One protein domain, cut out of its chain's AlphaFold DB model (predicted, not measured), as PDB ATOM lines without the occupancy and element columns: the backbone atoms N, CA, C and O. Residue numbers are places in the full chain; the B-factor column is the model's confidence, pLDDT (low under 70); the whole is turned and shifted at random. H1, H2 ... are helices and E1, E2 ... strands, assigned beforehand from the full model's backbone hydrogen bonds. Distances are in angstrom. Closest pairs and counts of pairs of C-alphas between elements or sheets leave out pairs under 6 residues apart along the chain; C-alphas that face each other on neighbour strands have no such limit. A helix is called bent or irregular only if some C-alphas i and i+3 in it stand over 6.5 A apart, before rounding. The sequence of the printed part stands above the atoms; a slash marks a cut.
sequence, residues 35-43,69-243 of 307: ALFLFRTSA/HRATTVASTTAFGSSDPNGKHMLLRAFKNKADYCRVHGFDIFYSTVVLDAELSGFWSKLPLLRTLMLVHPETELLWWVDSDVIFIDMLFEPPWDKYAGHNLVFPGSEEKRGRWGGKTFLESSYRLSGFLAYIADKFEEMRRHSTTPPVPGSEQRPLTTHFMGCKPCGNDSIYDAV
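This is residues 35 to 43 and 69 to 243 of the 307 residues of a protein of Zea mays (UniProt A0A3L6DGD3). A strongly twisted sheet of six strands has the long helix H1 over one face and H2 over the other, three layers at its E3, E2, E4 part; a small sheet, E5 E9 E8, packs on H1 through E5. H4 sits by edge strand E7, and residues 208 to 213, from the end of H5, stick out. The printed part has 184 residues, under half in named elements, class mixed: E1 E2 H1 E3 H2 E4 E5 H3 E6 H4 E7 E8 H5 E9. Both sheets are mixed, the large one in the order E3 E2 E4 E1 E6 E7. The whole is compact, with a radius of gyration of the C-alphas of 16.9 A and spans of 47 by 43 by 34 A.

Begin at E1, residues 37 to 40, antiparallel to E4, residues 142 to 145 (N 39 and O 143, 2.9 A), and to E6, residues 169 to 172 (N 38 and O 170, 3.2 A). E2, residues 72 to 77, is parallel to E4 (N 73 and O 142, 2.9 A) and to E3, residues 108 to 112 (N 110 and O 74, 2.8 A). H1, residues 85 to 105, runs along the strands at 5 degrees to E3 on the local plane, at a height over the sheet of 9.9 A; its closest C-alphas to E3 are Cys 102 and Asp 108, 6.3 A. E2, H1, E3 form a strand-helix-strand unit, two parallel neighbour strands with a helix between, its crossover right-handed. H2, residues 122 to 136, is on the opposite face, 7.8 A high, over E2 and E4; its closest C-alphas to E4 are Leu 130 and Leu 143, 7.5 A. E3, H2, E4 form a split unit, with E2 between the strands, also right-handed. E5, residues 150 to 152, touches H1, the closest C-alphas being those of Ile 151 and Ala 94, 6.2 A, and is antiparallel to E9, residues 225 to 227 (N 151 and O 226, 2.9 A). H3, residues 161 to 164, only grazes the large sheet. E7, residues 185 to 188, is parallel to E6 (N 186 and O 169, 2.8 A); with H4, residues 175 to 180, they form another right-handed unit, C-alphas Glu 175 and Leu 187 being the closest of H4 and E7, 6.5 A. E8, residues 194 to 196, is parallel to E9 (N 195 and O 225, 2.8 A), and with H5, residues 204 to 208, they form a further right-handed unit; H5 is on neither sheet. Every O i to N i+4 pair is within hydrogen-bond range in H1 and H5, 8 of 11 in H2 and 0 of 2 in H4, where 2 of 3 O i to N i+3 pairs are; H3, with 4 residues, is too short for any O i to N i+4 pair. H2 is only just irregular, C-alphas 123 and 126 being 6.7 A apart, and H4 is irregular, C-alphas 176 and 179 being 7.2 A apart.

Find C-alpha 37 at (304.853, 262.011, 207.296), where E1 begins. H1 runs 30.6 A from C-alpha 85 at (322.738, 282.292, 196.663), H2 22.4 A, E2 16.7 A and E3 13.2 A. E9 ends at C-alpha 227, (305.543, 270.377, 196.630).

The two C-alphas farthest apart, Glu 119 and Thr 212, are 52.6 A apart. Residues 44 to 68 are not printed, and C-alphas 43 and 69 are 17.9 A apart across the cut. Of the links printed whole, H5 to E9 is long, with 16 residues. The mean pLDDT of the printed part is 81.1; it is under 70 for 25 residues, among them 35 to 43, 79 to 83 and 210 to 214.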
ATOM      1  N   ALA A  35     307.263 262.080 200.753       48.44
ATOM      2  CA  ALA A  35     305.985 262.137 201.463       48.44
ATOM      3  C   ALA A  35     306.086 262.959 202.758       48.44
ATOM      4  O   ALA A  35     307.030 262.824 203.535       48.44
ATOM      5  N   LEU A  36     305.075 263.801 202.982       53.00
ATOM      6  CA  LEU A  36     304.762 264.379 204.286       53.00
ATOM      7  C   LEU A  36     304.389 263.221 205.216       53.00
ATOM      8  O   LEU A  36     303.458 262.473 204.907       53.00
ATOM      9  N   PHE A  37     305.114 263.066 206.320       59.94
ATOM     10  CA  PHE A  37     304.853 262.011 207.296       59.94
ATOM     11  C   PHE A  37     304.455 262.629 208.627       59.94
ATOM     12  O   PHE A  37     305.155 263.510 209.124       59.94
ATOM     13  N   LEU A  38     303.372 262.126 209.215       57.94
ATOM     14  CA  LEU A  38     303.028 262.377 210.612       57.94
ATOM     15  C   LEU A  38     303.336 261.124 211.420       57.94
ATOM     16  O   LEU A  38     302.766 260.072 211.131       57.94
ATOM     17  N   PHE A  39     304.210 261.229 212.415       57.94
ATOM     18  CA  PHE A  39     304.507 260.140 213.338       57.94
ATOM     19  C   PHE A  39     303.948 260.424 214.719       57.94
ATOM     20  O   PHE A  39     304.173 261.507 215.248       57.94
ATOM     21  N   ARG A  40     303.307 259.430 215.335       48.12
ATOM     22  CA  ARG A  40     302.881 259.529 216.732       48.12
ATOM     23  C   ARG A  40     303.979 259.064 217.684       48.12
ATOM     24  O   ARG A  40     304.433 257.924 217.557       48.12
ATOM     25  N   THR A  41     304.370 259.883 218.658       44.25
ATOM     26  CA  THR A  41     305.160 259.395 219.796       44.25
ATOM     27  C   THR A  41     304.182 258.751 220.782       44.25
ATOM     28  O   THR A  41     303.132 259.293 221.117       44.25
ATOM     29  N   SER A  42     304.430 257.509 221.183       40.06
ATOM     30  CA  SER A  42     303.634 256.884 222.240       40.06
ATOM     31  C   SER A  42     304.551 256.122 223.176       40.06
ATOM     32  O   SER A  42     305.538 255.525 222.745       40.06
ATOM     33  N   ALA A  43     304.213 256.091 224.465       39.19
ATOM     34  CA  ALA A  43     304.980 255.360 225.474       39.19
ATOM     35  C   ALA A  43     305.166 253.865 225.119       39.19
ATOM     36  O   ALA A  43     306.159 253.249 225.500       39.19
ATOM     37  N   HIS A  69     295.015 270.008 223.073       54.16
ATOM     38  CA  HIS A  69     295.646 270.141 221.761       54.16
ATOM     39  C   HIS A  69     296.822 269.165 221.658       54.16
ATOM     40  O   HIS A  69     297.657 269.085 222.560       54.16
ATOM     41  N   ARG A  70     296.885 268.396 220.564       65.69
ATOM     42  CA  ARG A  70     298.001 267.473 220.336       65.69
ATOM     43  C   ARG A  70     299.255 268.288 220.050       65.69
ATOM     44  O   ARG A  70     299.329 268.929 219.001       65.69
ATOM     45  N   ALA A  71     300.232 268.245 220.954       71.00
ATOM     46  CA  ALA A  71     301.534 268.868 220.743       71.00
ATOM     47  C   ALA A  71     302.132 268.351 219.428       71.00
ATOM     48  O   ALA A  71     302.435 267.160 219.287       71.00
ATOM     49  N   THR A  72     302.222 269.243 218.445       77.44
ATOM     50  CA  THR A  72     302.643 268.922 217.084       77.44
ATOM     51  C   THR A  72     303.892 269.714 216.762       77.44
ATOM     52  O   THR A  72     303.904 270.939 216.877       77.44
ATOM     53  N   THR A  73     304.936 269.014 216.331       82.44
ATOM     54  CA  THR A  73     306.195 269.636 215.923       82.44
ATOM     55  C   THR A  73     306.422 269.406 214.437       82.44
ATOM     56  O   THR A  73     306.524 268.266 213.976       82.44
ATOM     57  N   VAL A  74     306.538 270.493 213.681       82.31
ATOM     58  CA  VAL A  74     306.931 270.472 212.273       82.31
ATOM     59  C   VAL A  74     308.449 270.375 212.181       82.31
ATOM     60  O   VAL A  74     309.166 271.297 212.562       82.31
ATOM     61  N   ALA A  75     308.951 269.261 211.654       78.12
ATOM     62  CA  ALA A  75     310.369 269.025 211.421       78.12
ATOM     63  C   ALA A  75     310.719 269.253 209.945       78.12
ATOM     64  O   ALA A  75     310.085 268.695 209.048       78.12
ATOM     65  N   SER A  76     311.755 270.048 209.682       78.94
ATOM     66  CA  SER A  76     312.274 270.288 208.331       78.94
ATOM     67  C   SER A  76     313.794 270.447 208.346       78.94
ATOM     68  O   SER A  76     314.404 270.641 209.401       78.94
ATOM     69  N   THR A  77     314.428 270.342 207.180       75.06
ATOM     70  CA  THR A  77     315.892 270.390 207.060       75.06
ATOM     71  C   THR A  77     316.343 271.132 205.820       75.06
ATOM     72  O   THR A  77     315.742 270.969 204.763       75.06
ATOM     73  N   THR A  78     317.458 271.855 205.896       70.19
ATOM     74  CA  THR A  78     318.125 272.387 204.696       70.19
ATOM     75  C   THR A  78     319.051 271.365 204.065       70.19
ATOM     76  O   THR A  78     319.786 270.677 204.775       70.19
ATOM     77  N   ALA A  79     319.150 271.386 202.737       61.81
ATOM     78  CA  ALA A  79     320.295 270.806 202.049       61.81
ATOM     79  C   ALA A  79     321.581 271.546 202.467       61.81
ATOM     80  O   ALA A  79     321.772 272.724 202.153       61.81
ATOM     81  N   PHE A  80     322.455 270.864 203.207       56.72
ATOM     82  CA  PHE A  80     323.770 271.388 203.558       56.72
ATOM     83  C   PHE A  80     324.623 271.558 202.288       56.72
ATOM     84  O   PHE A  80     324.637 270.681 201.427       56.72
ATOM     85  N   GLY A  81     325.345 272.676 202.179       57.19
ATOM     86  CA  GLY A  81     326.368 272.861 201.143       57.19
ATOM     87  C   GLY A  81     325.917 273.472 199.812       57.19
ATOM     88  O   GLY A  81     326.709 273.473 198.875       57.19
ATOM     89  N   SER A  82     324.706 274.034 199.698       63.81
ATOM     90  CA  SER A  82     324.358 274.780 198.478       63.81
ATOM     91  C   SER A  82     325.278 275.988 198.291       63.81
ATOM     92  O   SER A  82     325.410 276.819 199.194       63.81
ATOM     93  N   SER A  83     325.909 276.105 197.125       67.56
ATOM     94  CA  SER A  83     326.686 277.286 196.740       67.56
ATOM     95  C   SER A  83     325.837 278.361 196.058       67.56
ATOM     96  O   SER A  83     326.302 279.493 195.965       67.56
ATOM     97  N   ASP A  84     324.613 278.045 195.612       81.69
ATOM     98  CA  ASP A  84     323.736 278.992 194.914       81.69
ATOM     99  C   ASP A  84     323.080 279.974 195.907       81.69
ATOM    100  O   ASP A  84     322.274 279.560 196.752       81.69
ATOM    101  N   PRO A  85     323.378 281.286 195.822       85.12
ATOM    102  CA  PRO A  85     322.738 282.292 196.663       85.12
ATOM    103  C   PRO A  85     321.214 282.331 196.498       85.12
ATOM    104  O   PRO A  85     320.502 282.563 197.476       85.12
ATOM    105  N   ASN A  86     320.700 282.061 195.292       85.44
ATOM    106  CA  ASN A  86     319.258 282.059 195.041       85.44
ATOM    107  C   ASN A  86     318.585 280.878 195.742       85.44
ATOM    108  O   ASN A  86     317.551 281.054 196.384       85.44
ATOM    109  N   GLY A  87     319.205 279.697 195.692       85.81
ATOM    110  CA  GLY A  87     318.760 278.522 196.434       85.81
ATOM    111  C   GLY A  87     318.647 278.774 197.933       85.81
ATOM    112  O   GLY A  87     317.607 278.494 198.533       85.81
ATOM    113  N   LYS A  88     319.674 279.387 198.537       86.31
ATOM    114  CA  LYS A  88     319.648 279.773 199.960       86.31
ATOM    115  C   LYS A  88     318.520 280.750 200.274       86.31
ATOM    116  O   LYS A  88     317.830 280.580 201.279       86.31
ATOM    117  N   HIS A  89     318.322 281.750 199.419       90.12
ATOM    118  CA  HIS A  89     317.239 282.712 199.580       90.12
ATOM    119  C   HIS A  89     315.865 282.024 199.531       90.12
ATOM    120  O   HIS A  89     315.019 282.286 200.387       90.12
ATOM    121  N   MET A  90     315.659 281.085 198.602       90.38
ATOM    122  CA  MET A  90     314.420 280.306 198.523       90.38
ATOM    123  C   MET A  90     314.186 279.455 199.773       90.38
ATOM    124  O   MET A  90     313.078 279.462 200.308       90.38
ATOM    125  N   LEU A  91     315.218 278.777 200.287       89.06
ATOM    126  CA  LEU A  91     315.106 277.993 201.520       89.06
ATOM    127  C   LEU A  91     314.751 278.858 202.735       89.06
ATOM    128  O   LEU A  91     313.924 278.454 203.548       89.06
ATOM    129  N   LEU A  92     315.323 280.060 202.843       92.44
ATOM    130  CA  LEU A  92     314.976 281.002 203.908       92.44
ATOM    131  C   LEU A  92     313.503 281.424 203.829       92.44
ATOM    132  O   LEU A  92     312.804 281.439 204.842       92.44
ATOM    133  N   ARG A  93     313.010 281.739 202.626       94.62
ATOM    134  CA  ARG A  93     311.598 282.091 202.431       94.62
ATOM    135  C   ARG A  93     310.667 280.912 202.721       94.62
ATOM    136  O   ARG A  93     309.629 281.103 203.346       94.62
ATOM    137  N   ALA A  94     311.053 279.698 202.328       93.81
ATOM    138  CA  ALA A  94     310.308 278.484 202.646       93.81
ATOM    139  C   ALA A  94     310.296 278.181 204.154       93.81
ATOM    140  O   ALA A  94     309.284 277.709 204.667       93.81
ATOM    141  N   PHE A  95     311.377 278.485 204.880       94.12
ATOM    142  CA  PHE A  95     311.387 278.426 206.342       94.12
ATOM    143  C   PHE A  95     310.424 279.449 206.954       94.12
ATOM    144  O   PHE A  95     309.596 279.058 207.772       94.12
ATOM    145  N   LYS A  96     310.459 280.721 206.516       96.50
ATOM    146  CA  LYS A  96     309.489 281.745 206.956       96.50
ATOM    147  C   LYS A  96     308.047 281.267 206.755       96.50
ATOM    148  O   LYS A  96     307.265 281.332 207.691       96.50
ATOM    149  N   ASN A  97     307.718 280.733 205.578       96.69
ATOM    150  CA  ASN A  97     306.384 280.205 205.279       96.69
ATOM    151  C   ASN A  97     305.934 279.130 206.289       96.69
ATOM    152  O   ASN A  97     304.826 279.206 206.813       96.69
ATOM    153  N   LYS A  98     306.810 278.170 206.615       95.50
ATOM    154  CA  LYS A  98     306.530 277.141 207.631       95.50
ATOM    155  C   LYS A  98     306.401 277.741 209.031       95.50
ATOM    156  O   LYS A  98     305.514 277.342 209.773       95.50
ATOM    157  N   ALA A  99     307.263 278.691 209.386       94.75
ATOM    158  CA  ALA A  99     307.223 279.365 210.679       94.75
ATOM    159  C   ALA A  99     305.928 280.171 210.861       94.75
ATOM    160  O   ALA A  99     305.329 280.125 211.933       94.75
ATOM    161  N   ASP A 100     305.461 280.859 209.814       94.50
ATOM    162  CA  ASP A 100     304.187 281.574 209.823       94.50
ATOM    163  C   ASP A 100     303.010 280.606 209.998       94.50
ATOM    164  O   ASP A 100     302.178 280.848 210.870       94.50
ATOM    165  N   TYR A 101     302.983 279.488 209.259       92.62
ATOM    166  CA  TYR A 101     301.969 278.441 209.429       92.62
ATOM    167  C   TYR A 101     301.980 277.880 210.860       92.62
ATOM    168  O   TYR A 101     300.963 277.897 211.541       92.62
ATOM    169  N   CYS A 102     303.140 277.473 211.382       92.44
ATOM    170  CA  CYS A 102     303.247 276.945 212.747       92.44
ATOM    171  C   CYS A 102     302.780 277.969 213.793       92.44
ATOM    172  O   CYS A 102     302.017 277.637 214.698       92.44
ATOM    173  N   ARG A 103     303.147 279.246 213.626       89.19
ATOM    174  CA  ARG A 103     302.701 280.349 214.491       89.19
ATOM    175  C   ARG A 103     301.179 280.537 214.465       89.19
ATOM    176  O   ARG A 103     300.602 280.901 215.495       89.19
ATOM    177  N   VAL A 104     300.577 280.333 213.295       86.25
ATOM    178  CA  VAL A 104     299.139 280.403 212.992       86.25
ATOM    179  C   VAL A 104     298.383 279.127 213.364       86.25
ATOM    180  O   VAL A 104     297.168 279.120 213.271       86.25
ATOM    181  N   HIS A 105     299.046 278.070 213.824       86.00
ATOM    182  CA  HIS A 105     298.371 276.852 214.300       86.00
ATOM    183  C   HIS A 105     298.798 276.434 215.713       86.00
ATOM    184  O   HIS A 105     298.296 275.460 216.261       86.00
ATOM    185  N   GLY A 106     299.724 277.175 216.332       85.44
ATOM    186  CA  GLY A 106     300.257 276.845 217.655       85.44
ATOM    187  C   GLY A 106     301.164 275.612 217.642       85.44
ATOM    188  O   GLY A 106     301.255 274.918 218.649       85.44
ATOM    189  N   PHE A 107     301.808 275.325 216.509       89.38
ATOM    190  CA  PHE A 107     302.749 274.214 216.375       89.38
ATOM    191  C   PHE A 107     304.172 274.659 216.693       89.38
ATOM    192  O   PHE A 107     304.570 275.788 216.391       89.38
ATOM    193  N   ASP A 108     304.961 273.729 217.218       91.06
ATOM    194  CA  ASP A 108     306.401 273.909 217.319       91.06
ATOM    195  C   ASP A 108     307.054 273.666 215.960       91.06
ATOM    196  O   ASP A 108     306.589 272.856 215.155       91.06
ATOM    197  N   ILE A 109     308.173 274.337 215.704       92.50
ATOM    198  CA  ILE A 109     308.979 274.111 214.506       92.50
ATOM    199  C   ILE A 109     310.403 273.732 214.896       92.50
ATOM    200  O   ILE A 109     311.083 274.453 215.622       92.50
ATOM    201  N   PHE A 110     310.873 272.608 214.364       92.88
ATOM    202  CA  PHE A 110     312.257 272.175 214.462       92.88
ATOM    203  C   PHE A 110     312.906 272.217 213.079       92.88
ATOM    204  O   PHE A 110     312.521 271.486 212.164       92.88
ATOM    205  N   TYR A 111     313.923 273.062 212.922       90.50
ATOM    206  CA  TYR A 111     314.612 273.245 211.649       90.50
ATOM    207  C   TYR A 111     316.084 272.855 211.768       90.50
ATOM    208  O   TYR A 111     316.871 273.570 212.387       90.50
ATOM    209  N   SER A 112     316.469 271.718 211.182       88.62
ATOM    210  CA  SER A 112     317.859 271.255 211.241       88.62
ATOM    211  C   SER A 112     318.675 271.740 210.049       88.62
ATOM    212  O   SER A 112     318.301 271.564 208.887       88.62
ATOM    213  N   THR A 113     319.857 272.266 210.345       86.75
ATOM    214  CA  THR A 113     320.901 272.569 209.358       86.75
ATOM    215  C   THR A 113     322.097 271.625 209.478       86.75
ATOM    216  O   THR A 113     323.148 271.888 208.895       86.75
ATOM    217  N   VAL A 114     321.967 270.550 210.264       83.31
ATOM    218  CA  VAL A 114     323.058 269.626 210.590       83.31
ATOM    219  C   VAL A 114     322.789 268.221 210.060       83.31
ATOM    220  O   VAL A 114     321.662 267.723 210.099       83.31
ATOM    221  N   VAL A 115     323.853 267.568 209.594       84.38
ATOM    222  CA  VAL A 115     323.853 266.142 209.259       84.38
ATOM    223  C   VAL A 115     324.241 265.374 210.519       84.38
ATOM    224  O   VAL A 115     325.378 265.469 210.976       84.38
ATOM    225  N   LEU A 116     323.281 264.653 211.103       86.88
ATOM    226  CA  LEU A 116     323.484 263.906 212.354       86.88
ATOM    227  C   LEU A 116     324.266 262.605 212.153       86.88
ATOM    228  O   LEU A 116     324.939 262.142 213.070       86.88
ATOM    229  N   ASP A 117     324.162 262.019 210.963       86.69
ATOM    230  CA  ASP A 117     324.808 260.767 210.594       86.69
ATOM    231  C   ASP A 117     325.273 260.868 209.136       86.69
ATOM    232  O   ASP A 117     324.474 261.143 208.237       86.69
ATOM    233  N   ALA A 118     326.577 260.697 208.910       86.44
ATOM    234  CA  ALA A 118     327.182 260.824 207.587       86.44
ATOM    235  C   ALA A 118     326.731 259.713 206.621       86.44
ATOM    236  O   ALA A 118     326.659 259.956 205.414       86.44
ATOM    237  N   GLU A 119     326.393 258.524 207.136       89.56
ATOM    238  CA  GLU A 119     325.878 257.407 206.334       89.56
ATOM    239  C   GLU A 119     324.423 257.653 205.903       89.56
ATOM    240  O   GLU A 119     324.008 257.232 204.823       89.56
ATOM    241  N   LEU A 120     323.660 258.401 206.708       85.88
ATOM    242  CA  LEU A 120     322.278 258.810 206.432       85.88
ATOM    243  C   LEU A 120     322.209 260.293 206.026       85.88
ATOM    244  O   LEU A 120     321.458 261.091 206.593       85.88
ATOM    245  N   SER A 121     322.999 260.676 205.023       81.88
ATOM    246  CA  SER A 121     323.041 262.041 204.485       81.88
ATOM    247  C   SER A 121     321.974 262.310 203.403       81.88
ATOM    248  O   SER A 121     321.276 261.411 202.922       81.88
ATOM    249  N   GLY A 122     321.803 263.583 203.028       80.19
ATOM    250  CA  GLY A 122     320.836 264.003 202.010       80.19
ATOM    251  C   GLY A 122     319.388 263.749 202.442       80.19
ATOM    252  O   GLY A 122     319.000 264.072 203.562       80.19
ATOM    253  N   PHE A 123     318.579 263.142 201.568       79.75
ATOM    254  CA  PHE A 123     317.166 262.840 201.857       79.75
ATOM    255  C   PHE A 123     316.978 261.900 203.059       79.75
ATOM    256  O   PHE A 123     315.907 261.883 203.665       79.75
ATOM    257  N   TRP A 124     318.006 261.122 203.413       85.81
ATOM    258  CA  TRP A 124     317.976 260.171 204.525       85.81
ATOM    259  C   TRP A 124     318.183 260.826 205.891       85.81
ATOM    260  O   TRP A 124     317.843 260.217 206.905       85.81
ATOM    261  N   SER A 125     318.642 262.082 205.939       87.25
ATOM    262  CA  SER A 125     318.930 262.790 207.196       87.25
ATOM    263  C   SER A 125     317.701 263.007 208.077       87.25
ATOM    264  O   SER A 125     317.831 263.219 209.283       87.25
ATOM    265  N   LYS A 126     316.499 262.855 207.513       87.88
ATOM    266  CA  LYS A 126     315.248 262.831 208.271       87.88
ATOM    267  C   LYS A 126     315.150 261.681 209.264       87.88
ATOM    268  O   LYS A 126     314.568 261.864 210.324       87.88
ATOM    269  N   LEU A 127     315.732 260.518 208.967       90.00
ATOM    270  CA  LEU A 127     315.624 259.342 209.834       90.00
ATOM    271  C   LEU A 127     316.300 259.532 211.198       90.00
ATOM    272  O   LEU A 127     315.608 259.397 212.212       90.00
ATOM    273  N   PRO A 128     317.609 259.856 211.273       91.19
ATOM    274  CA  PRO A 128     318.253 260.079 212.561       91.19
ATOM    275  C   PRO A 128     317.645 261.281 213.290       91.19
ATOM    276  O   PRO A 128     317.532 261.249 214.516       91.19
ATOM    277  N   LEU A 129     317.194 262.306 212.557       90.12
ATOM    278  CA  LEU A 129     316.575 263.485 213.153       90.12
ATOM    279  C   LEU A 129     315.227 263.163 213.801       90.12
ATOM    280  O   LEU A 129     315.058 263.409 214.991       90.12
ATOM    281  N   LEU A 130     314.295 262.566 213.055       90.88
ATOM    282  CA  LEU A 130     312.978 262.196 213.572       90.88
ATOM    283  C   LEU A 130     313.105 261.242 214.755       90.88
ATOM    284  O   LEU A 130     312.462 261.457 215.777       90.88
ATOM    285  N   ARG A 131     313.992 260.243 214.667       91.38
ATOM    286  CA  ARG A 131     314.256 259.337 215.791       91.38
ATOM    287  C   ARG A 131     314.744 260.090 217.031       91.38
ATOM    288  O   ARG A 131     314.325 259.758 218.132       91.38
ATOM    289  N   THR A 132     315.630 261.068 216.865       91.81
ATOM    290  CA  THR A 132     316.149 261.861 217.990       91.81
ATOM    291  C   THR A 132     315.043 262.704 218.614       91.81
ATOM    292  O   THR A 132     314.877 262.673 219.829       91.81
ATOM    293  N   LEU A 133     314.236 263.383 217.793       90.06
ATOM    294  CA  LEU A 133     313.112 264.189 218.271       90.06
ATOM    295  C   LEU A 133     312.086 263.340 219.029       90.06
ATOM    296  O   LEU A 133     311.676 263.725 220.115       90.06
ATOM    297  N   MET A 134     311.762 262.142 218.531       88.75
ATOM    298  CA  MET A 134     310.876 261.194 219.223       88.75
ATOM    299  C   MET A 134     311.363 260.793 220.622       88.75
ATOM    300  O   MET A 134     310.550 260.414 221.458       88.75
ATOM    301  N   LEU A 135     312.680 260.786 220.853       90.50
ATOM    302  CA  LEU A 135     313.275 260.376 222.128       90.50
ATOM    303  C   LEU A 135     313.437 261.544 223.102       90.50
ATOM    304  O   LEU A 135     313.326 261.341 224.307       90.50
ATOM    305  N   VAL A 136     313.747 262.735 222.586       92.44
ATOM    306  CA  VAL A 136     314.045 263.928 223.394       92.44
ATOM    307  C   VAL A 136     312.783 264.712 223.750       92.44
ATOM    308  O   VAL A 136     312.767 265.342 224.801       92.44
ATOM    309  N   HIS A 137     311.740 264.628 222.919       86.75
ATOM    310  CA  HIS A 137     310.478 265.347 223.096       86.75
ATOM    311  C   HIS A 137     309.303 264.384 223.342       86.75
ATOM    312  O   HIS A 137     308.465 264.191 222.456       86.75
ATOM    313  N   PRO A 138     309.235 263.714 224.511       87.94
ATOM    314  CA  PRO A 138     308.118 262.829 224.846       87.94
ATOM    315  C   PRO A 138     306.774 263.569 224.979       87.94
ATOM    316  O   PRO A 138     305.727 262.926 224.941       87.94
ATOM    317  N   GLU A 139     306.792 264.894 225.138       85.25
ATOM    318  CA  GLU A 139     305.618 265.768 225.123       85.25
ATOM    319  C   GLU A 139     304.997 265.915 223.730       85.25
ATOM    320  O   GLU A 139     303.786 266.100 223.627       85.25
ATOM    321  N   THR A 140     305.796 265.811 222.661       85.88
ATOM    322  CA  THR A 140     305.316 265.935 221.282       85.88
ATOM    323  C   THR A 140     304.540 264.686 220.902       85.88
ATOM    324  O   THR A 140     305.140 263.645 220.658       85.88
ATOM    325  N   GLU A 141     303.219 264.767 220.761       87.25
ATOM    326  CA  GLU A 141     302.418 263.625 220.321       87.25
ATOM    327  C   GLU A 141     302.612 263.344 218.830       87.25
ATOM    328  O   GLU A 141     302.667 262.176 218.448       87.25
ATOM    329  N   LEU A 142     302.713 264.377 217.986       88.31
ATOM    330  CA  LEU A 142     302.825 264.237 216.533       88.31
ATOM    331  C   LEU A 142     304.054 264.968 215.981       88.31
ATOM    332  O   LEU A 142     304.204 266.176 216.127       88.31
ATOM    333  N   LEU A 143     304.910 264.239 215.269       91.12
ATOM    334  CA  LEU A 143     305.997 264.810 214.475       91.12
ATOM    335  C   LEU A 143     305.583 264.878 213.013       91.12
ATOM    336  O   LEU A 143     305.362 263.838 212.392       91.12
ATOM    337  N   TRP A 144     305.529 266.084 212.455       91.62
ATOM    338  CA  TRP A 144     305.221 266.321 211.051       91.62
ATOM    339  C   TRP A 144     306.483 266.641 210.261       91.62
ATOM    340  O   TRP A 144     307.005 267.751 210.310       91.62
ATOM    341  N   TRP A 145     306.973 265.675 209.490       91.88
ATOM    342  CA  TRP A 145     308.050 265.926 208.543       91.88
ATOM    343  C   TRP A 145     307.538 266.703 207.326       91.88
ATOM    344  O   TRP A 145     306.652 266.213 206.622       91.88
ATOM    345  N   VAL A 146     308.141 267.860 207.047       91.44
ATOM    346  CA  VAL A 146     307.835 268.710 205.888       91.44
ATOM    347  C   VAL A 146     309.126 269.022 205.131       91.44
ATOM    348  O   VAL A 146     310.022 269.681 205.664       91.44
ATOM    349  N   ASP A 147     309.222 268.578 203.874       88.94
ATOM    350  CA  ASP A 147     310.399 268.829 203.034       88.94
ATOM    351  C   ASP A 147     310.639 270.343 202.836       88.94
ATOM    352  O   ASP A 147     309.734 271.187 202.914       88.94
ATOM    353  N   SER A 148     311.893 270.723 202.593       88.31
ATOM    354  CA  SER A 148     312.266 272.136 202.472       88.31
ATOM    355  C   SER A 148     311.612 272.843 201.284       88.31
ATOM    356  O   SER A 148     311.325 274.034 201.364       88.31
ATOM    357  N   ASP A 149     311.347 272.103 200.211       88.31
ATOM    358  CA  ASP A 149     310.718 272.528 198.958       88.31
ATOM    359  C   ASP A 149     309.195 272.289 198.941       88.31
ATOM    360  O   ASP A 149     308.550 272.380 197.895       88.31
ATOM    361  N   VAL A 150     308.599 272.027 200.107       91.12
ATOM    362  CA  VAL A 150     307.151 272.078 200.324       91.12
ATOM    363  C   VAL A 150     306.769 273.448 200.880       91.12
ATOM    364  O   VAL A 150     307.348 273.916 201.864       91.12
ATOM    365  N   ILE A 151     305.790 274.096 200.251       93.00
ATOM    366  CA  ILE A 151     305.296 275.429 200.620       93.00
ATOM    367  C   ILE A 151     303.824 275.319 201.019       93.00
ATOM    368  O   ILE A 151     303.019 274.780 200.259       93.00
ATOM    369  N   PHE A 152     303.476 275.837 202.197       93.38
ATOM    370  CA  PHE A 152     302.091 276.007 202.628       93.38
ATOM    371  C   PHE A 152     301.438 277.116 201.813       93.38
ATOM    372  O   PHE A 152     301.954 278.234 201.751       93.38
ATOM    373  N   ILE A 153     300.319 276.788 201.175       90.94
ATOM    374  CA  ILE A 153     299.546 277.726 200.354       90.94
ATOM    375  C   ILE A 153     298.121 277.906 200.874       90.94
ATOM    376  O   ILE A 153     297.437 278.804 200.407       90.94
ATOM    377  N   ASP A 154     297.684 277.112 201.851       89.69
ATOM    378  CA  ASP A 154     296.476 277.371 202.633       89.69
ATOM    379  C   ASP A 154     296.878 277.521 204.102       89.69
ATOM    380  O   ASP A 154     297.102 276.535 204.803       89.69
ATOM    381  N   MET A 155     297.037 278.767 204.549       89.62
ATOM    382  CA  MET A 155     297.503 279.080 205.902       89.62
ATOM    383  C   MET A 155     296.433 278.825 206.967       89.62
ATOM    384  O   MET A 155     296.760 278.755 208.146       89.62
ATOM    385  N   LEU A 156     295.172 278.666 206.560       84.62
ATOM    386  CA  LEU A 156     294.019 278.487 207.443       84.62
ATOM    387  C   LEU A 156     293.617 277.026 207.629       84.62
ATOM    388  O   LEU A 156     292.916 276.700 208.584       84.62
ATOM    389  N   PHE A 157     294.030 276.146 206.720       86.44
ATOM    390  CA  PHE A 157     293.669 274.738 206.797       86.44
ATOM    391  C   PHE A 157     294.334 274.067 208.000       86.44
ATOM    392  O   PHE A 157     295.563 274.021 208.100       86.44
ATOM    393  N   GLU A 158     293.508 273.473 208.859       83.94
ATOM    394  CA  GLU A 158     293.940 272.612 209.953       83.94
ATOM    395  C   GLU A 158     293.701 271.136 209.584       83.94
ATOM    396  O   GLU A 158     292.582 270.760 209.211       83.94
ATOM    397  N   PRO A 159     294.725 270.270 209.677       85.19
ATOM    398  CA  PRO A 159     294.538 268.838 209.502       85.19
ATOM    399  C   PRO A 159     293.536 268.260 210.520       85.19
ATOM    400  O   PRO A 159     293.599 268.589 211.701       85.19
ATOM    401  N   PRO A 160     292.637 267.344 210.114       87.62
ATOM    402  CA  PRO A 160     291.642 266.760 211.011       87.62
ATOM    403  C   PRO A 160     292.278 265.710 211.940       87.62
ATOM    404  O   PRO A 160     292.155 264.506 211.715       87.62
ATOM    405  N   TRP A 161     292.972 266.147 212.995       84.38
ATOM    406  CA  TRP A 161     293.792 265.297 213.876       84.38
ATOM    407  C   TRP A 161     293.044 264.122 214.520       84.38
ATOM    408  O   TRP A 161     293.620 263.042 214.720       84.38
ATOM    409  N   ASP A 162     291.758 264.310 214.815       86.12
ATOM    410  CA  ASP A 162     290.889 263.282 215.395       86.12
ATOM    411  C   ASP A 162     290.696 262.093 214.454       86.12
ATOM    412  O   ASP A 162     290.655 260.946 214.902       86.12
ATOM    413  N   LYS A 163     290.702 262.334 213.139       86.19
ATOM    414  CA  LYS A 163     290.639 261.285 212.112       86.19
ATOM    415  C   LYS A 163     291.820 260.317 212.204       86.19
ATOM    416  O   LYS A 163     291.693 259.142 211.867       86.19
ATOM    417  N   TYR A 164     292.965 260.797 212.683       87.19
ATOM    418  CA  TYR A 164     294.189 260.006 212.824       87.19
ATOM    419  C   TYR A 164     294.315 259.331 214.185       87.19
ATOM    420  O   TYR A 164     295.296 258.625 214.433       87.19
ATOM    421  N   ALA A 165     293.329 259.503 215.072       84.94
ATOM    422  CA  ALA A 165     293.297 258.787 216.335       84.94
ATOM    423  C   ALA A 165     293.444 257.270 216.096       84.94
ATOM    424  O   ALA A 165     292.840 256.685 215.199       84.94
ATOM    425  N   GLY A 166     294.312 256.629 216.880       84.50
ATOM    426  CA  GLY A 166     294.575 255.188 216.781       84.50
ATOM    427  C   GLY A 166     295.629 254.765 215.747       84.50
ATOM    428  O   GLY A 166     296.033 253.594 215.774       84.50
ATOM    429  N   HIS A 167     296.127 255.694 214.925       87.88
ATOM    430  CA  HIS A 167     297.192 255.471 213.946       87.88
ATOM    431  C   HIS A 167     298.515 256.092 214.416       87.88
ATOM    432  O   HIS A 167     298.532 257.034 215.207       87.88
ATOM    433  N   ASN A 168     299.631 255.534 213.944       89.31
ATOM    434  CA  ASN A 168     300.984 255.970 214.301       89.31
ATOM    435  C   ASN A 168     301.719 256.628 213.131       89.31
ATOM    436  O   ASN A 168     302.742 257.268 213.352       89.31
ATOM    437  N   LEU A 169     301.223 256.430 211.909       88.56
ATOM    438  CA  LEU A 169     301.799 256.966 210.688       88.56
ATOM    439  C   LEU A 169     300.680 257.439 209.763       88.56
ATOM    440  O   LEU A 169     299.756 256.671 209.503       88.56
ATOM    441  N   VAL A 170     300.790 258.659 209.242       88.19
ATOM    442  CA  VAL A 170     299.899 259.187 208.197       88.19
ATOM    443  C   VAL A 170     300.732 259.596 206.992       88.19
ATOM    444  O   VAL A 170     301.748 260.276 207.153       88.19
ATOM    445  N   PHE A 171     300.297 259.208 205.797       84.69
ATOM    446  CA  PHE A 171     300.838 259.730 204.543       84.69
ATOM    447  C   PHE A 171     299.755 259.795 203.460       84.69
ATOM    448  O   PHE A 171     298.767 259.058 203.530       84.69
ATOM    449  N   PRO A 172     299.923 260.658 202.443       82.31
ATOM    450  CA  PRO A 172     298.990 260.723 201.325       82.31
ATOM    451  C   PRO A 172     298.988 259.411 200.525       82.31
ATOM    452  O   PRO A 172     300.040 258.944 200.080       82.31
ATOM    453  N   GLY A 173     297.817 258.818 200.297       78.50
ATOM    454  CA  GLY A 173     297.703 257.553 199.567       78.50
ATOM    455  C   GLY A 173     296.277 257.013 199.460       78.50
ATOM    456  O   GLY A 173     295.381 257.458 200.163       78.50
ATOM    457  N   SER A 174     296.077 256.035 198.571       75.12
ATOM    458  CA  SER A 174     294.800 255.334 198.379       75.12
ATOM    459  C   SER A 174     294.763 253.994 199.121       75.12
ATOM    460  O   SER A 174     295.794 253.332 199.268       75.12
ATOM    461  N   GLU A 175     293.565 253.556 199.520       72.56
ATOM    462  CA  GLU A 175     293.309 252.270 200.201       72.56
ATOM    463  C   GLU A 175     293.865 251.049 199.446       72.56
ATOM    464  O   GLU A 175     294.262 250.067 200.065       72.56
ATOM    465  N   GLU A 176     294.004 251.116 198.121       70.69
ATOM    466  CA  GLU A 176     294.598 250.049 197.301       70.69
ATOM    467  C   GLU A 176     296.025 249.679 197.738       70.69
ATOM    468  O   GLU A 176     296.463 248.537 197.597       70.69
ATOM    469  N   LYS A 177     296.765 250.633 198.317       67.50
ATOM    470  CA  LYS A 177     298.130 250.407 198.808       67.50
ATOM    471  C   LYS A 177     298.160 249.852 200.233       67.50
ATOM    472  O   LYS A 177     299.244 249.521 200.711       67.50
ATOM    473  N   ARG A 178     297.013 249.706 200.906       71.00
ATOM    474  CA  ARG A 178     296.908 249.301 202.317       71.00
ATOM    475  C   ARG A 178     297.504 247.932 202.604       71.00
ATOM    476  O   ARG A 178     298.133 247.780 203.637       71.00
ATOM    477  N   GLY A 179     297.420 246.974 201.678       71.00
ATOM    478  CA  GLY A 179     298.031 245.647 201.859       71.00
ATOM    479  C   GLY A 179     299.552 245.675 202.080       71.00
ATOM    480  O   GLY A 179     300.122 244.717 202.593       71.00
ATOM    481  N   ARG A 180     300.217 246.785 201.731       69.75
ATOM    482  CA  ARG A 180     301.659 246.987 201.926       69.75
ATOM    483  C   ARG A 180     302.012 247.576 203.290       69.75
ATOM    484  O   ARG A 180     303.179 247.545 203.671       69.75
ATOM    485  N   TRP A 181     301.035 248.136 203.998       72.06
ATOM    486  CA  TRP A 181     301.247 248.939 205.196       72.06
ATOM    487  C   TRP A 181     300.426 248.374 206.358       72.06
ATOM    488  O   TRP A 181     299.251 248.053 206.219       72.06
ATOM    489  N   GLY A 182     301.049 248.212 207.527       78.56
ATOM    490  CA  GLY A 182     300.380 247.612 208.686       78.56
ATOM    491  C   GLY A 182     299.200 248.450 209.195       78.56
ATOM    492  O   GLY A 182     299.129 249.653 208.952       78.56
ATOM    493  N   GLY A 183     298.316 247.838 209.992       84.19
ATOM    494  CA  GLY A 183     297.065 248.448 210.479       84.19
ATOM    495  C   GLY A 183     297.199 249.686 211.382       84.19
ATOM    496  O   GLY A 183     296.192 250.227 211.816       84.19
ATOM    497  N   LYS A 184     298.421 250.146 211.671       86.31
ATOM    498  CA  LYS A 184     298.707 251.414 212.365       86.31
ATOM    499  C   LYS A 184     299.018 252.574 211.413       86.31
ATOM    500  O   LYS A 184     299.402 253.645 211.875       86.31
ATOM    501  N   THR A 185     298.848 252.366 210.113       87.56
ATOM    502  CA  THR A 185     299.095 253.356 209.064       87.56
ATOM    503  C   THR A 185     297.776 253.889 208.521       87.56
ATOM    504  O   THR A 185     296.919 253.096 208.136       87.56
ATOM    505  N   PHE A 186     297.630 255.208 208.460       87.56
ATOM    506  CA  PHE A 186     296.505 255.883 207.825       87.56
ATOM    507  C   PHE A 186     296.906 256.405 206.441       87.56
ATOM    508  O   PHE A 186     297.902 257.121 206.306       87.56
ATOM    509  N   LEU A 187     296.120 256.064 205.420       88.19
ATOM    510  CA  LEU A 187     296.311 256.531 204.047       88.19
ATOM    511  C   LEU A 187     295.358 257.695 203.781       88.19
ATOM    512  O   LEU A 187     294.159 257.500 203.589       88.19
ATOM    513  N   GLU A 188     295.881 258.920 203.821       87.25
ATOM    514  CA  GLU A 188     295.059 260.112 203.642       87.25
ATOM    515  C   GLU A 188     294.742 260.352 202.161       87.25
ATOM    516  O   GLU A 188     295.636 260.466 201.320       87.25
ATOM    517  N   SER A 189     293.450 260.447 201.865       86.44
ATOM    518  CA  SER A 189     292.889 260.671 200.530       86.44
ATOM    519  C   SER A 189     291.669 261.595 200.524       86.44
ATOM    520  O   SER A 189     291.227 261.988 199.449       86.44
ATOM    521  N   SER A 190     291.125 261.978 201.689       82.19
ATOM    522  CA  SER A 190     289.949 262.854 201.773       82.19
ATOM    523  C   SER A 190     290.283 264.324 201.555       82.19
ATOM    524  O   SER A 190     289.377 265.127 201.367       82.19
ATOM    525  N   TYR A 191     291.562 264.687 201.619       81.56
ATOM    526  CA  TYR A 191     292.043 266.002 201.235       81.56
ATOM    527  C   TYR A 191     293.474 265.925 200.707       81.56
ATOM    528  O   TYR A 191     294.214 264.957 200.908       81.56
ATOM    529  N   ARG A 192     293.876 266.980 200.009       80.00
ATOM    530  CA  ARG A 192     295.165 267.101 199.357       80.00
ATOM    531  C   ARG A 192     296.196 267.691 200.318       80.00
ATOM    532  O   ARG A 192     296.380 268.903 200.387       80.00
ATOM    533  N   LEU A 193     296.912 266.801 201.010       77.38
ATOM    534  CA  LEU A 193     298.083 267.150 201.830       77.38
ATOM    535  C   LEU A 193     299.150 267.891 201.015       77.38
ATOM    536  O   LEU A 193     299.718 268.877 201.478       77.38
ATOM    537  N   SER A 194     299.407 267.419 199.792       78.94
ATOM    538  CA  SER A 194     300.345 268.031 198.854       78.94
ATOM    539  C   SER A 194     299.814 268.005 197.423       78.94
ATOM    540  O   SER A 194     299.464 266.957 196.861       78.94
ATOM    541  N   GLY A 195     299.740 269.195 196.841       75.00
ATOM    542  CA  GLY A 195     299.492 269.442 195.436       75.00
ATOM    543  C   GLY A 195     300.779 269.392 194.612       75.00
ATOM    544  O   GLY A 195     301.850 269.805 195.066       75.00
ATOM    545  N   PHE A 196     300.668 268.875 193.388       73.88
ATOM    546  CA  PHE A 196     301.788 268.824 192.454       73.88
ATOM    547  C   PHE A 196     301.925 270.152 191.712       73.88
ATOM    548  O   PHE A 196     300.950 270.663 191.156       73.88
ATOM    549  N   LEU A 197     303.150 270.678 191.689       72.31
ATOM    550  CA  LEU A 197     303.477 272.017 191.208       72.31
ATOM    551  C   LEU A 197     302.870 272.366 189.845       72.31
ATOM    552  O   LEU A 197     302.289 273.440 189.691       72.31
ATOM    553  N   ALA A 198     302.986 271.460 188.871       66.00
ATOM    554  CA  ALA A 198     302.583 271.723 187.491       66.00
ATOM    555  C   ALA A 198     301.089 272.056 187.340       66.00
ATOM    556  O   ALA A 198     300.702 272.696 186.370       66.00
ATOM    557  N   TYR A 199     300.246 271.653 188.294       71.31
ATOM    558  CA  TYR A 199     298.809 271.934 188.247       71.31
ATOM    559  C   TYR A 199     298.409 273.223 188.969       71.31
ATOM    560  O   TYR A 199     297.270 273.664 188.817       71.31
ATOM    561  N   ILE A 200     299.310 273.806 189.765       74.94
ATOM    562  CA  ILE A 200     298.997 274.896 190.699       74.94
ATOM    563  C   ILE A 200     299.701 276.197 190.312       74.94
ATOM    564  O   ILE A 200     299.115 277.264 190.476       74.94
ATOM    565  N   ALA A 201     300.921 276.130 189.767       74.94
ATOM    566  CA  ALA A 201     301.772 277.303 189.531       74.94
ATOM    567  C   ALA A 201     301.101 278.430 188.711       74.94
ATOM    568  O   ALA A 201     301.354 279.618 188.959       74.94
ATOM    569  N   ASP A 202     300.213 278.061 187.785       81.31
ATOM    570  CA  ASP A 202     299.511 278.985 186.883       81.31
ATOM    571  C   ASP A 202     298.102 279.370 187.365       81.31
ATOM    572  O   ASP A 202     297.409 280.140 186.706       81.31
ATOM    573  N   LYS A 203     297.665 278.855 188.521       83.25
ATOM    574  CA  LYS A 203     296.301 279.044 189.040       83.25
ATOM    575  C   LYS A 203     296.200 280.033 190.197       83.25
ATOM    576  O   LYS A 203     295.093 280.343 190.624       83.25
ATOM    577  N   PHE A 204     297.310 280.568 190.704       86.88
ATOM    578  CA  PHE A 204     297.282 281.479 191.855       86.88
ATOM    579  C   PHE A 204     296.428 282.729 191.612       86.88
ATOM    580  O   PHE A 204     295.718 283.172 192.510       86.88
ATOM    581  N   GLU A 205     296.443 283.291 190.401       88.19
ATOM    582  CA  GLU A 205     295.587 284.424 190.044       88.19
ATOM    583  C   GLU A 205     294.100 284.054 190.040       88.19
ATOM    584  O   GLU A 205     293.272 284.868 190.439       88.19
ATOM    585  N   GLU A 206     293.754 282.843 189.600       83.69
ATOM    586  CA  GLU A 206     292.387 282.321 189.667       83.69
ATOM    587  C   GLU A 206     291.957 282.129 191.123       83.69
ATOM    588  O   GLU A 206     290.902 282.617 191.509       83.69
ATOM    589  N   MET A 207     292.817 281.524 191.947       79.25
ATOM    590  CA  MET A 207     292.563 281.310 193.374       79.25
ATOM    591  C   MET A 207     292.430 282.628 194.155       79.25
ATOM    592  O   MET A 207     291.631 282.703 195.084       79.25
ATOM    593  N   ARG A 208     293.189 283.673 193.785       80.06
ATOM    594  CA  ARG A 208     293.113 285.005 194.416       80.06
ATOM    595  C   ARG A 208     291.823 285.740 194.070       80.06
ATOM    596  O   ARG A 208     291.331 286.511 194.890       80.06
ATOM    597  N   ARG A 209     291.292 285.578 192.852       75.75
ATOM    598  CA  ARG A 209     290.025 286.219 192.472       75.75
ATOM    599  C   ARG A 209     288.929 285.585 193.314       75.75
ATOM    600  O   ARG A 209     288.464 284.507 192.975       75.75
ATOM    601  N   HIS A 210     288.585 286.259 194.411       58.47
ATOM    602  CA  HIS A 210     287.528 285.920 195.357       58.47
ATOM    603  C   HIS A 210     286.359 285.266 194.623       58.47
ATOM    604  O   HIS A 210     285.528 285.937 194.013       58.47
ATOM    605  N   SER A 211     286.332 283.937 194.642       55.00
ATOM    606  CA  SER A 211     285.153 283.208 194.233       55.00
ATOM    607  C   SER A 211     284.086 283.539 195.265       55.00
ATOM    608  O   SER A 211     284.349 283.457 196.466       55.00
ATOM    609  N   THR A 212     282.876 283.872 194.818       53.41
ATOM    610  CA  THR A 212     281.685 283.949 195.681       53.41
ATOM    611  C   THR A 212     281.490 282.666 196.501       53.41
ATOM    612  O   THR A 212     280.809 282.688 197.522       53.41
ATOM    613  N   THR A 213     282.139 281.575 196.086       60.38
ATOM    614  CA  THR A 213     282.243 280.311 196.809       60.38
ATOM    615  C   THR A 213     283.709 279.847 196.809       60.38
ATOM    616  O   THR A 213     284.149 279.231 195.829       60.38
ATOM    617  N   PRO A 214     284.526 280.162 197.832       66.31
ATOM    618  CA  PRO A 214     285.916 279.712 197.872       66.31
ATOM    619  C   PRO A 214     285.984 278.178 197.774       66.31
ATOM    620  O   PRO A 214     285.107 277.496 198.316       66.31
ATOM    621  N   PRO A 215     286.991 277.605 197.084       70.81
ATOM    622  CA  PRO A 215     287.107 276.158 196.996       70.81
ATOM    623  C   PRO A 215     287.248 275.544 198.386       70.81
ATOM    624  O   PRO A 215     287.847 276.144 199.283       70.81
ATOM    625  N   VAL A 216     286.717 274.331 198.546       77.81
ATOM    626  CA  VAL A 216     286.771 273.607 199.820       77.81
ATOM    627  C   VAL A 216     288.239 273.461 200.247       77.81
ATOM    628  O   VAL A 216     289.048 272.998 199.434       77.81
ATOM    629  N   PRO A 217     288.607 273.844 201.481       81.12
ATOM    630  CA  PRO A 217     289.963 273.666 201.985       81.12
ATOM    631  C   PRO A 217     290.414 272.204 201.866       81.12
ATOM    632  O   PRO A 217     289.673 271.277 202.194       81.12
ATOM    633  N   GLY A 218     291.617 271.989 201.342       77.06
ATOM    634  CA  GLY A 218     292.141 270.655 201.064       77.06
ATOM    635  C   GLY A 218     291.601 269.994 199.783       77.06
ATOM    636  O   GLY A 218     291.924 268.834 199.527       77.06
ATOM    637  N   SER A 219     290.816 270.682 198.951       79.75
ATOM    638  CA  SER A 219     290.443 270.202 197.607       79.75
ATOM    639  C   SER A 219     291.618 270.265 196.617       79.75
ATOM    640  O   SER A 219     292.687 270.792 196.923       79.75
ATOM    641  N   GLU A 220     291.435 269.764 195.390       75.62
ATOM    642  CA  GLU A 220     292.437 269.940 194.325       75.62
ATOM    643  C   GLU A 220     292.646 271.412 193.949       75.62
ATOM    644  O   GLU A 220     293.741 271.801 193.544       75.62
ATOM    645  N   GLN A 221     291.600 272.229 194.090       76.69
ATOM    646  CA  GLN A 221     291.609 273.655 193.772       76.69
ATOM    647  C   GLN A 221     292.124 274.516 194.935       76.69
ATOM    648  O   GLN A 221     292.459 275.677 194.718       76.69
ATOM    649  N   ARG A 222     292.208 273.964 196.152       80.31
ATOM    650  CA  ARG A 222     292.788 274.620 197.333       80.31
ATOM    651  C   ARG A 222     293.528 273.591 198.198       80.31
ATOM    652  O   ARG A 222     293.042 273.220 199.266       80.31
ATOM    653  N   PRO A 223     294.670 273.062 197.726       85.94
ATOM    654  CA  PRO A 223     295.441 272.096 198.492       85.94
ATOM    655  C   PRO A 223     296.176 272.784 199.643       85.94
ATOM    656  O   PRO A 223     296.483 273.969 199.569       85.94
ATOM    657  N   LEU A 224     296.505 272.024 200.688       89.31
ATOM    658  CA  LEU A 224     297.199 272.551 201.867       89.31
ATOM    659  C   LEU A 224     298.614 273.047 201.532       89.31
ATOM    660  O   LEU A 224     299.019 274.157 201.884       89.31
ATOM    661  N   THR A 225     299.374 272.212 200.822       91.25
ATOM    662  CA  THR A 225     300.738 272.531 200.391       91.25
ATOM    663  C   THR A 225     300.924 272.339 198.893       91.25
ATOM    664  O   THR A 225     300.217 271.560 198.254       91.25
ATOM    665  N   THR A 226     301.936 273.001 198.338       89.94
ATOM    666  CA  THR A 226     302.506 272.691 197.023       89.94
ATOM    667  C   THR A 226     303.915 272.141 197.205       89.94
ATOM    668  O   THR A 226     304.729 272.751 197.897       89.94
ATOM    669  N   HIS A 227     304.215 270.998 196.584       88.94
ATOM    670  CA  HIS A 227     305.543 270.377 196.630       88.94
ATOM    671  C   HIS A 227     306.278 270.595 195.306       88.94
ATOM    672  O   HIS A 227     305.824 270.162 194.245       88.94
ATOM    673  N   PHE A 228     307.442 271.232 195.383       88.81
ATOM    674  CA  PHE A 228     308.326 271.540 194.259       88.81
ATOM    675  C   PHE A 228     309.293 270.392 193.931       88.81
ATOM    676  O   PHE A 228     310.472 270.605 193.636       88.81
ATOM    677  N   MET A 229     308.772 269.161 193.952       84.00
ATOM    678  CA  MET A 229     309.555 267.957 193.693       84.00
ATOM    679  C   MET A 229     310.275 268.070 192.345       84.00
ATOM    680  O   MET A 229     309.654 268.316 191.314       84.00
ATOM    681  N   GLY A 230     311.591 267.866 192.353       81.94
ATOM    682  CA  GLY A 230     312.415 267.902 191.144       81.94
ATOM    683  C   GLY A 230     312.957 269.281 190.760       81.94
ATOM    684  O   GLY A 230     313.829 269.322 189.900       81.94
ATOM    685  N   CYS A 231     312.534 270.372 191.414       83.62
ATOM    686  CA  CYS A 231     313.084 271.714 191.179       83.62
ATOM    687  C   CYS A 231     314.464 271.942 191.804       83.62
ATOM    688  O   CYS A 231     315.204 272.802 191.339       83.62
ATOM    689  N   LYS A 232     314.787 271.204 192.879       81.69
ATOM    690  CA  LYS A 232     316.081 271.220 193.587       81.69
ATOM    691  C   LYS A 232     316.715 272.624 193.648       81.69
ATOM    692  O   LYS A 232     317.799 272.814 193.107       81.69
ATOM    693  N   PRO A 233     316.115 273.602 194.354       78.31
ATOM    694  CA  PRO A 233     316.559 275.004 194.326       78.31
ATOM    695  C   PRO A 233     318.016 275.212 194.767       78.31
ATOM    696  O   PRO A 233     318.584 276.266 194.535       78.31
ATOM    697  N   CYS A 234     318.610 274.223 195.436       77.50
ATOM    698  CA  CYS A 234     319.970 274.250 195.955       77.50
ATOM    699  C   CYS A 234     320.957 273.333 195.216       77.50
ATOM    700  O   CYS A 234     322.133 273.332 195.587       77.50
ATOM    701  N   GLY A 235     320.495 272.532 194.253       71.94
ATOM    702  CA  GLY A 235     321.294 271.529 193.550       71.94
ATOM    703  C   GLY A 235     321.227 271.699 192.034       71.94
ATOM    704  O   GLY A 235     320.347 272.373 191.515       71.94
ATOM    705  N   ASN A 236     322.151 271.057 191.320       68.38
ATOM    706  CA  ASN A 236     322.285 271.238 189.869       68.38
ATOM    707  C   ASN A 236     321.474 270.228 189.039       68.38
ATOM    708  O   ASN A 236     321.318 270.408 187.837       68.38
ATOM    709  N   ASP A 237     320.915 269.197 189.674       70.44
ATOM    710  CA  ASP A 237     320.248 268.079 188.992       70.44
ATOM    711  C   ASP A 237     318.720 268.253 188.942       70.44
ATOM    712  O   ASP A 237     317.970 267.316 189.256       70.44
ATOM    713  N   SER A 238     318.253 269.473 188.667       76.44
ATOM    714  CA  SER A 238     316.826 269.756 188.483       76.44
ATOM    715  C   SER A 238     316.305 269.049 187.230       76.44
ATOM    716  O   SER A 238     316.975 269.020 186.201       76.44
ATOM    717  N   ILE A 239     315.097 268.488 187.310       81.19
ATOM    718  CA  ILE A 239     314.406 267.889 186.150       81.19
ATOM    719  C   ILE A 239     313.708 268.985 185.325       81.19
ATOM    720  O   ILE A 239     313.445 268.821 184.137       81.19
ATOM    721  N   TYR A 240     313.419 270.117 185.965       82.19
ATOM    722  CA  TYR A 240     312.741 271.267 185.380       82.19
ATOM    723  C   TYR A 240     313.711 272.421 185.121       82.19
ATOM    724  O   TYR A 240     314.799 272.485 185.698       82.19
ATOM    725  N   ASP A 241     313.284 273.378 184.300       87.25
ATOM    726  CA  ASP A 241     314.011 274.632 184.127       87.25
ATOM    727  C   ASP A 241     314.134 275.387 185.466       87.25
ATOM    728  O   ASP A 241     313.147 275.628 186.168       87.25
ATOM    729  N   ALA A 242     315.363 275.763 185.828       85.62
ATOM    730  CA  ALA A 242     315.663 276.361 187.127       85.62
ATOM    731  C   ALA A 242     315.009 277.743 187.306       85.62
ATOM    732  O   ALA A 242     314.623 278.103 188.423       85.62
ATOM    733  N   VAL A 243     314.858 278.514 186.222       88.19
ATOM    734  CA  VAL A 243     314.207 279.832 186.254       88.19
ATOM    735  C   VAL A 243     312.710 279.666 186.489       88.19
ATOM    736  O   VAL A 243     312.148 280.333 187.359       88.19
TER     737      VAL A 243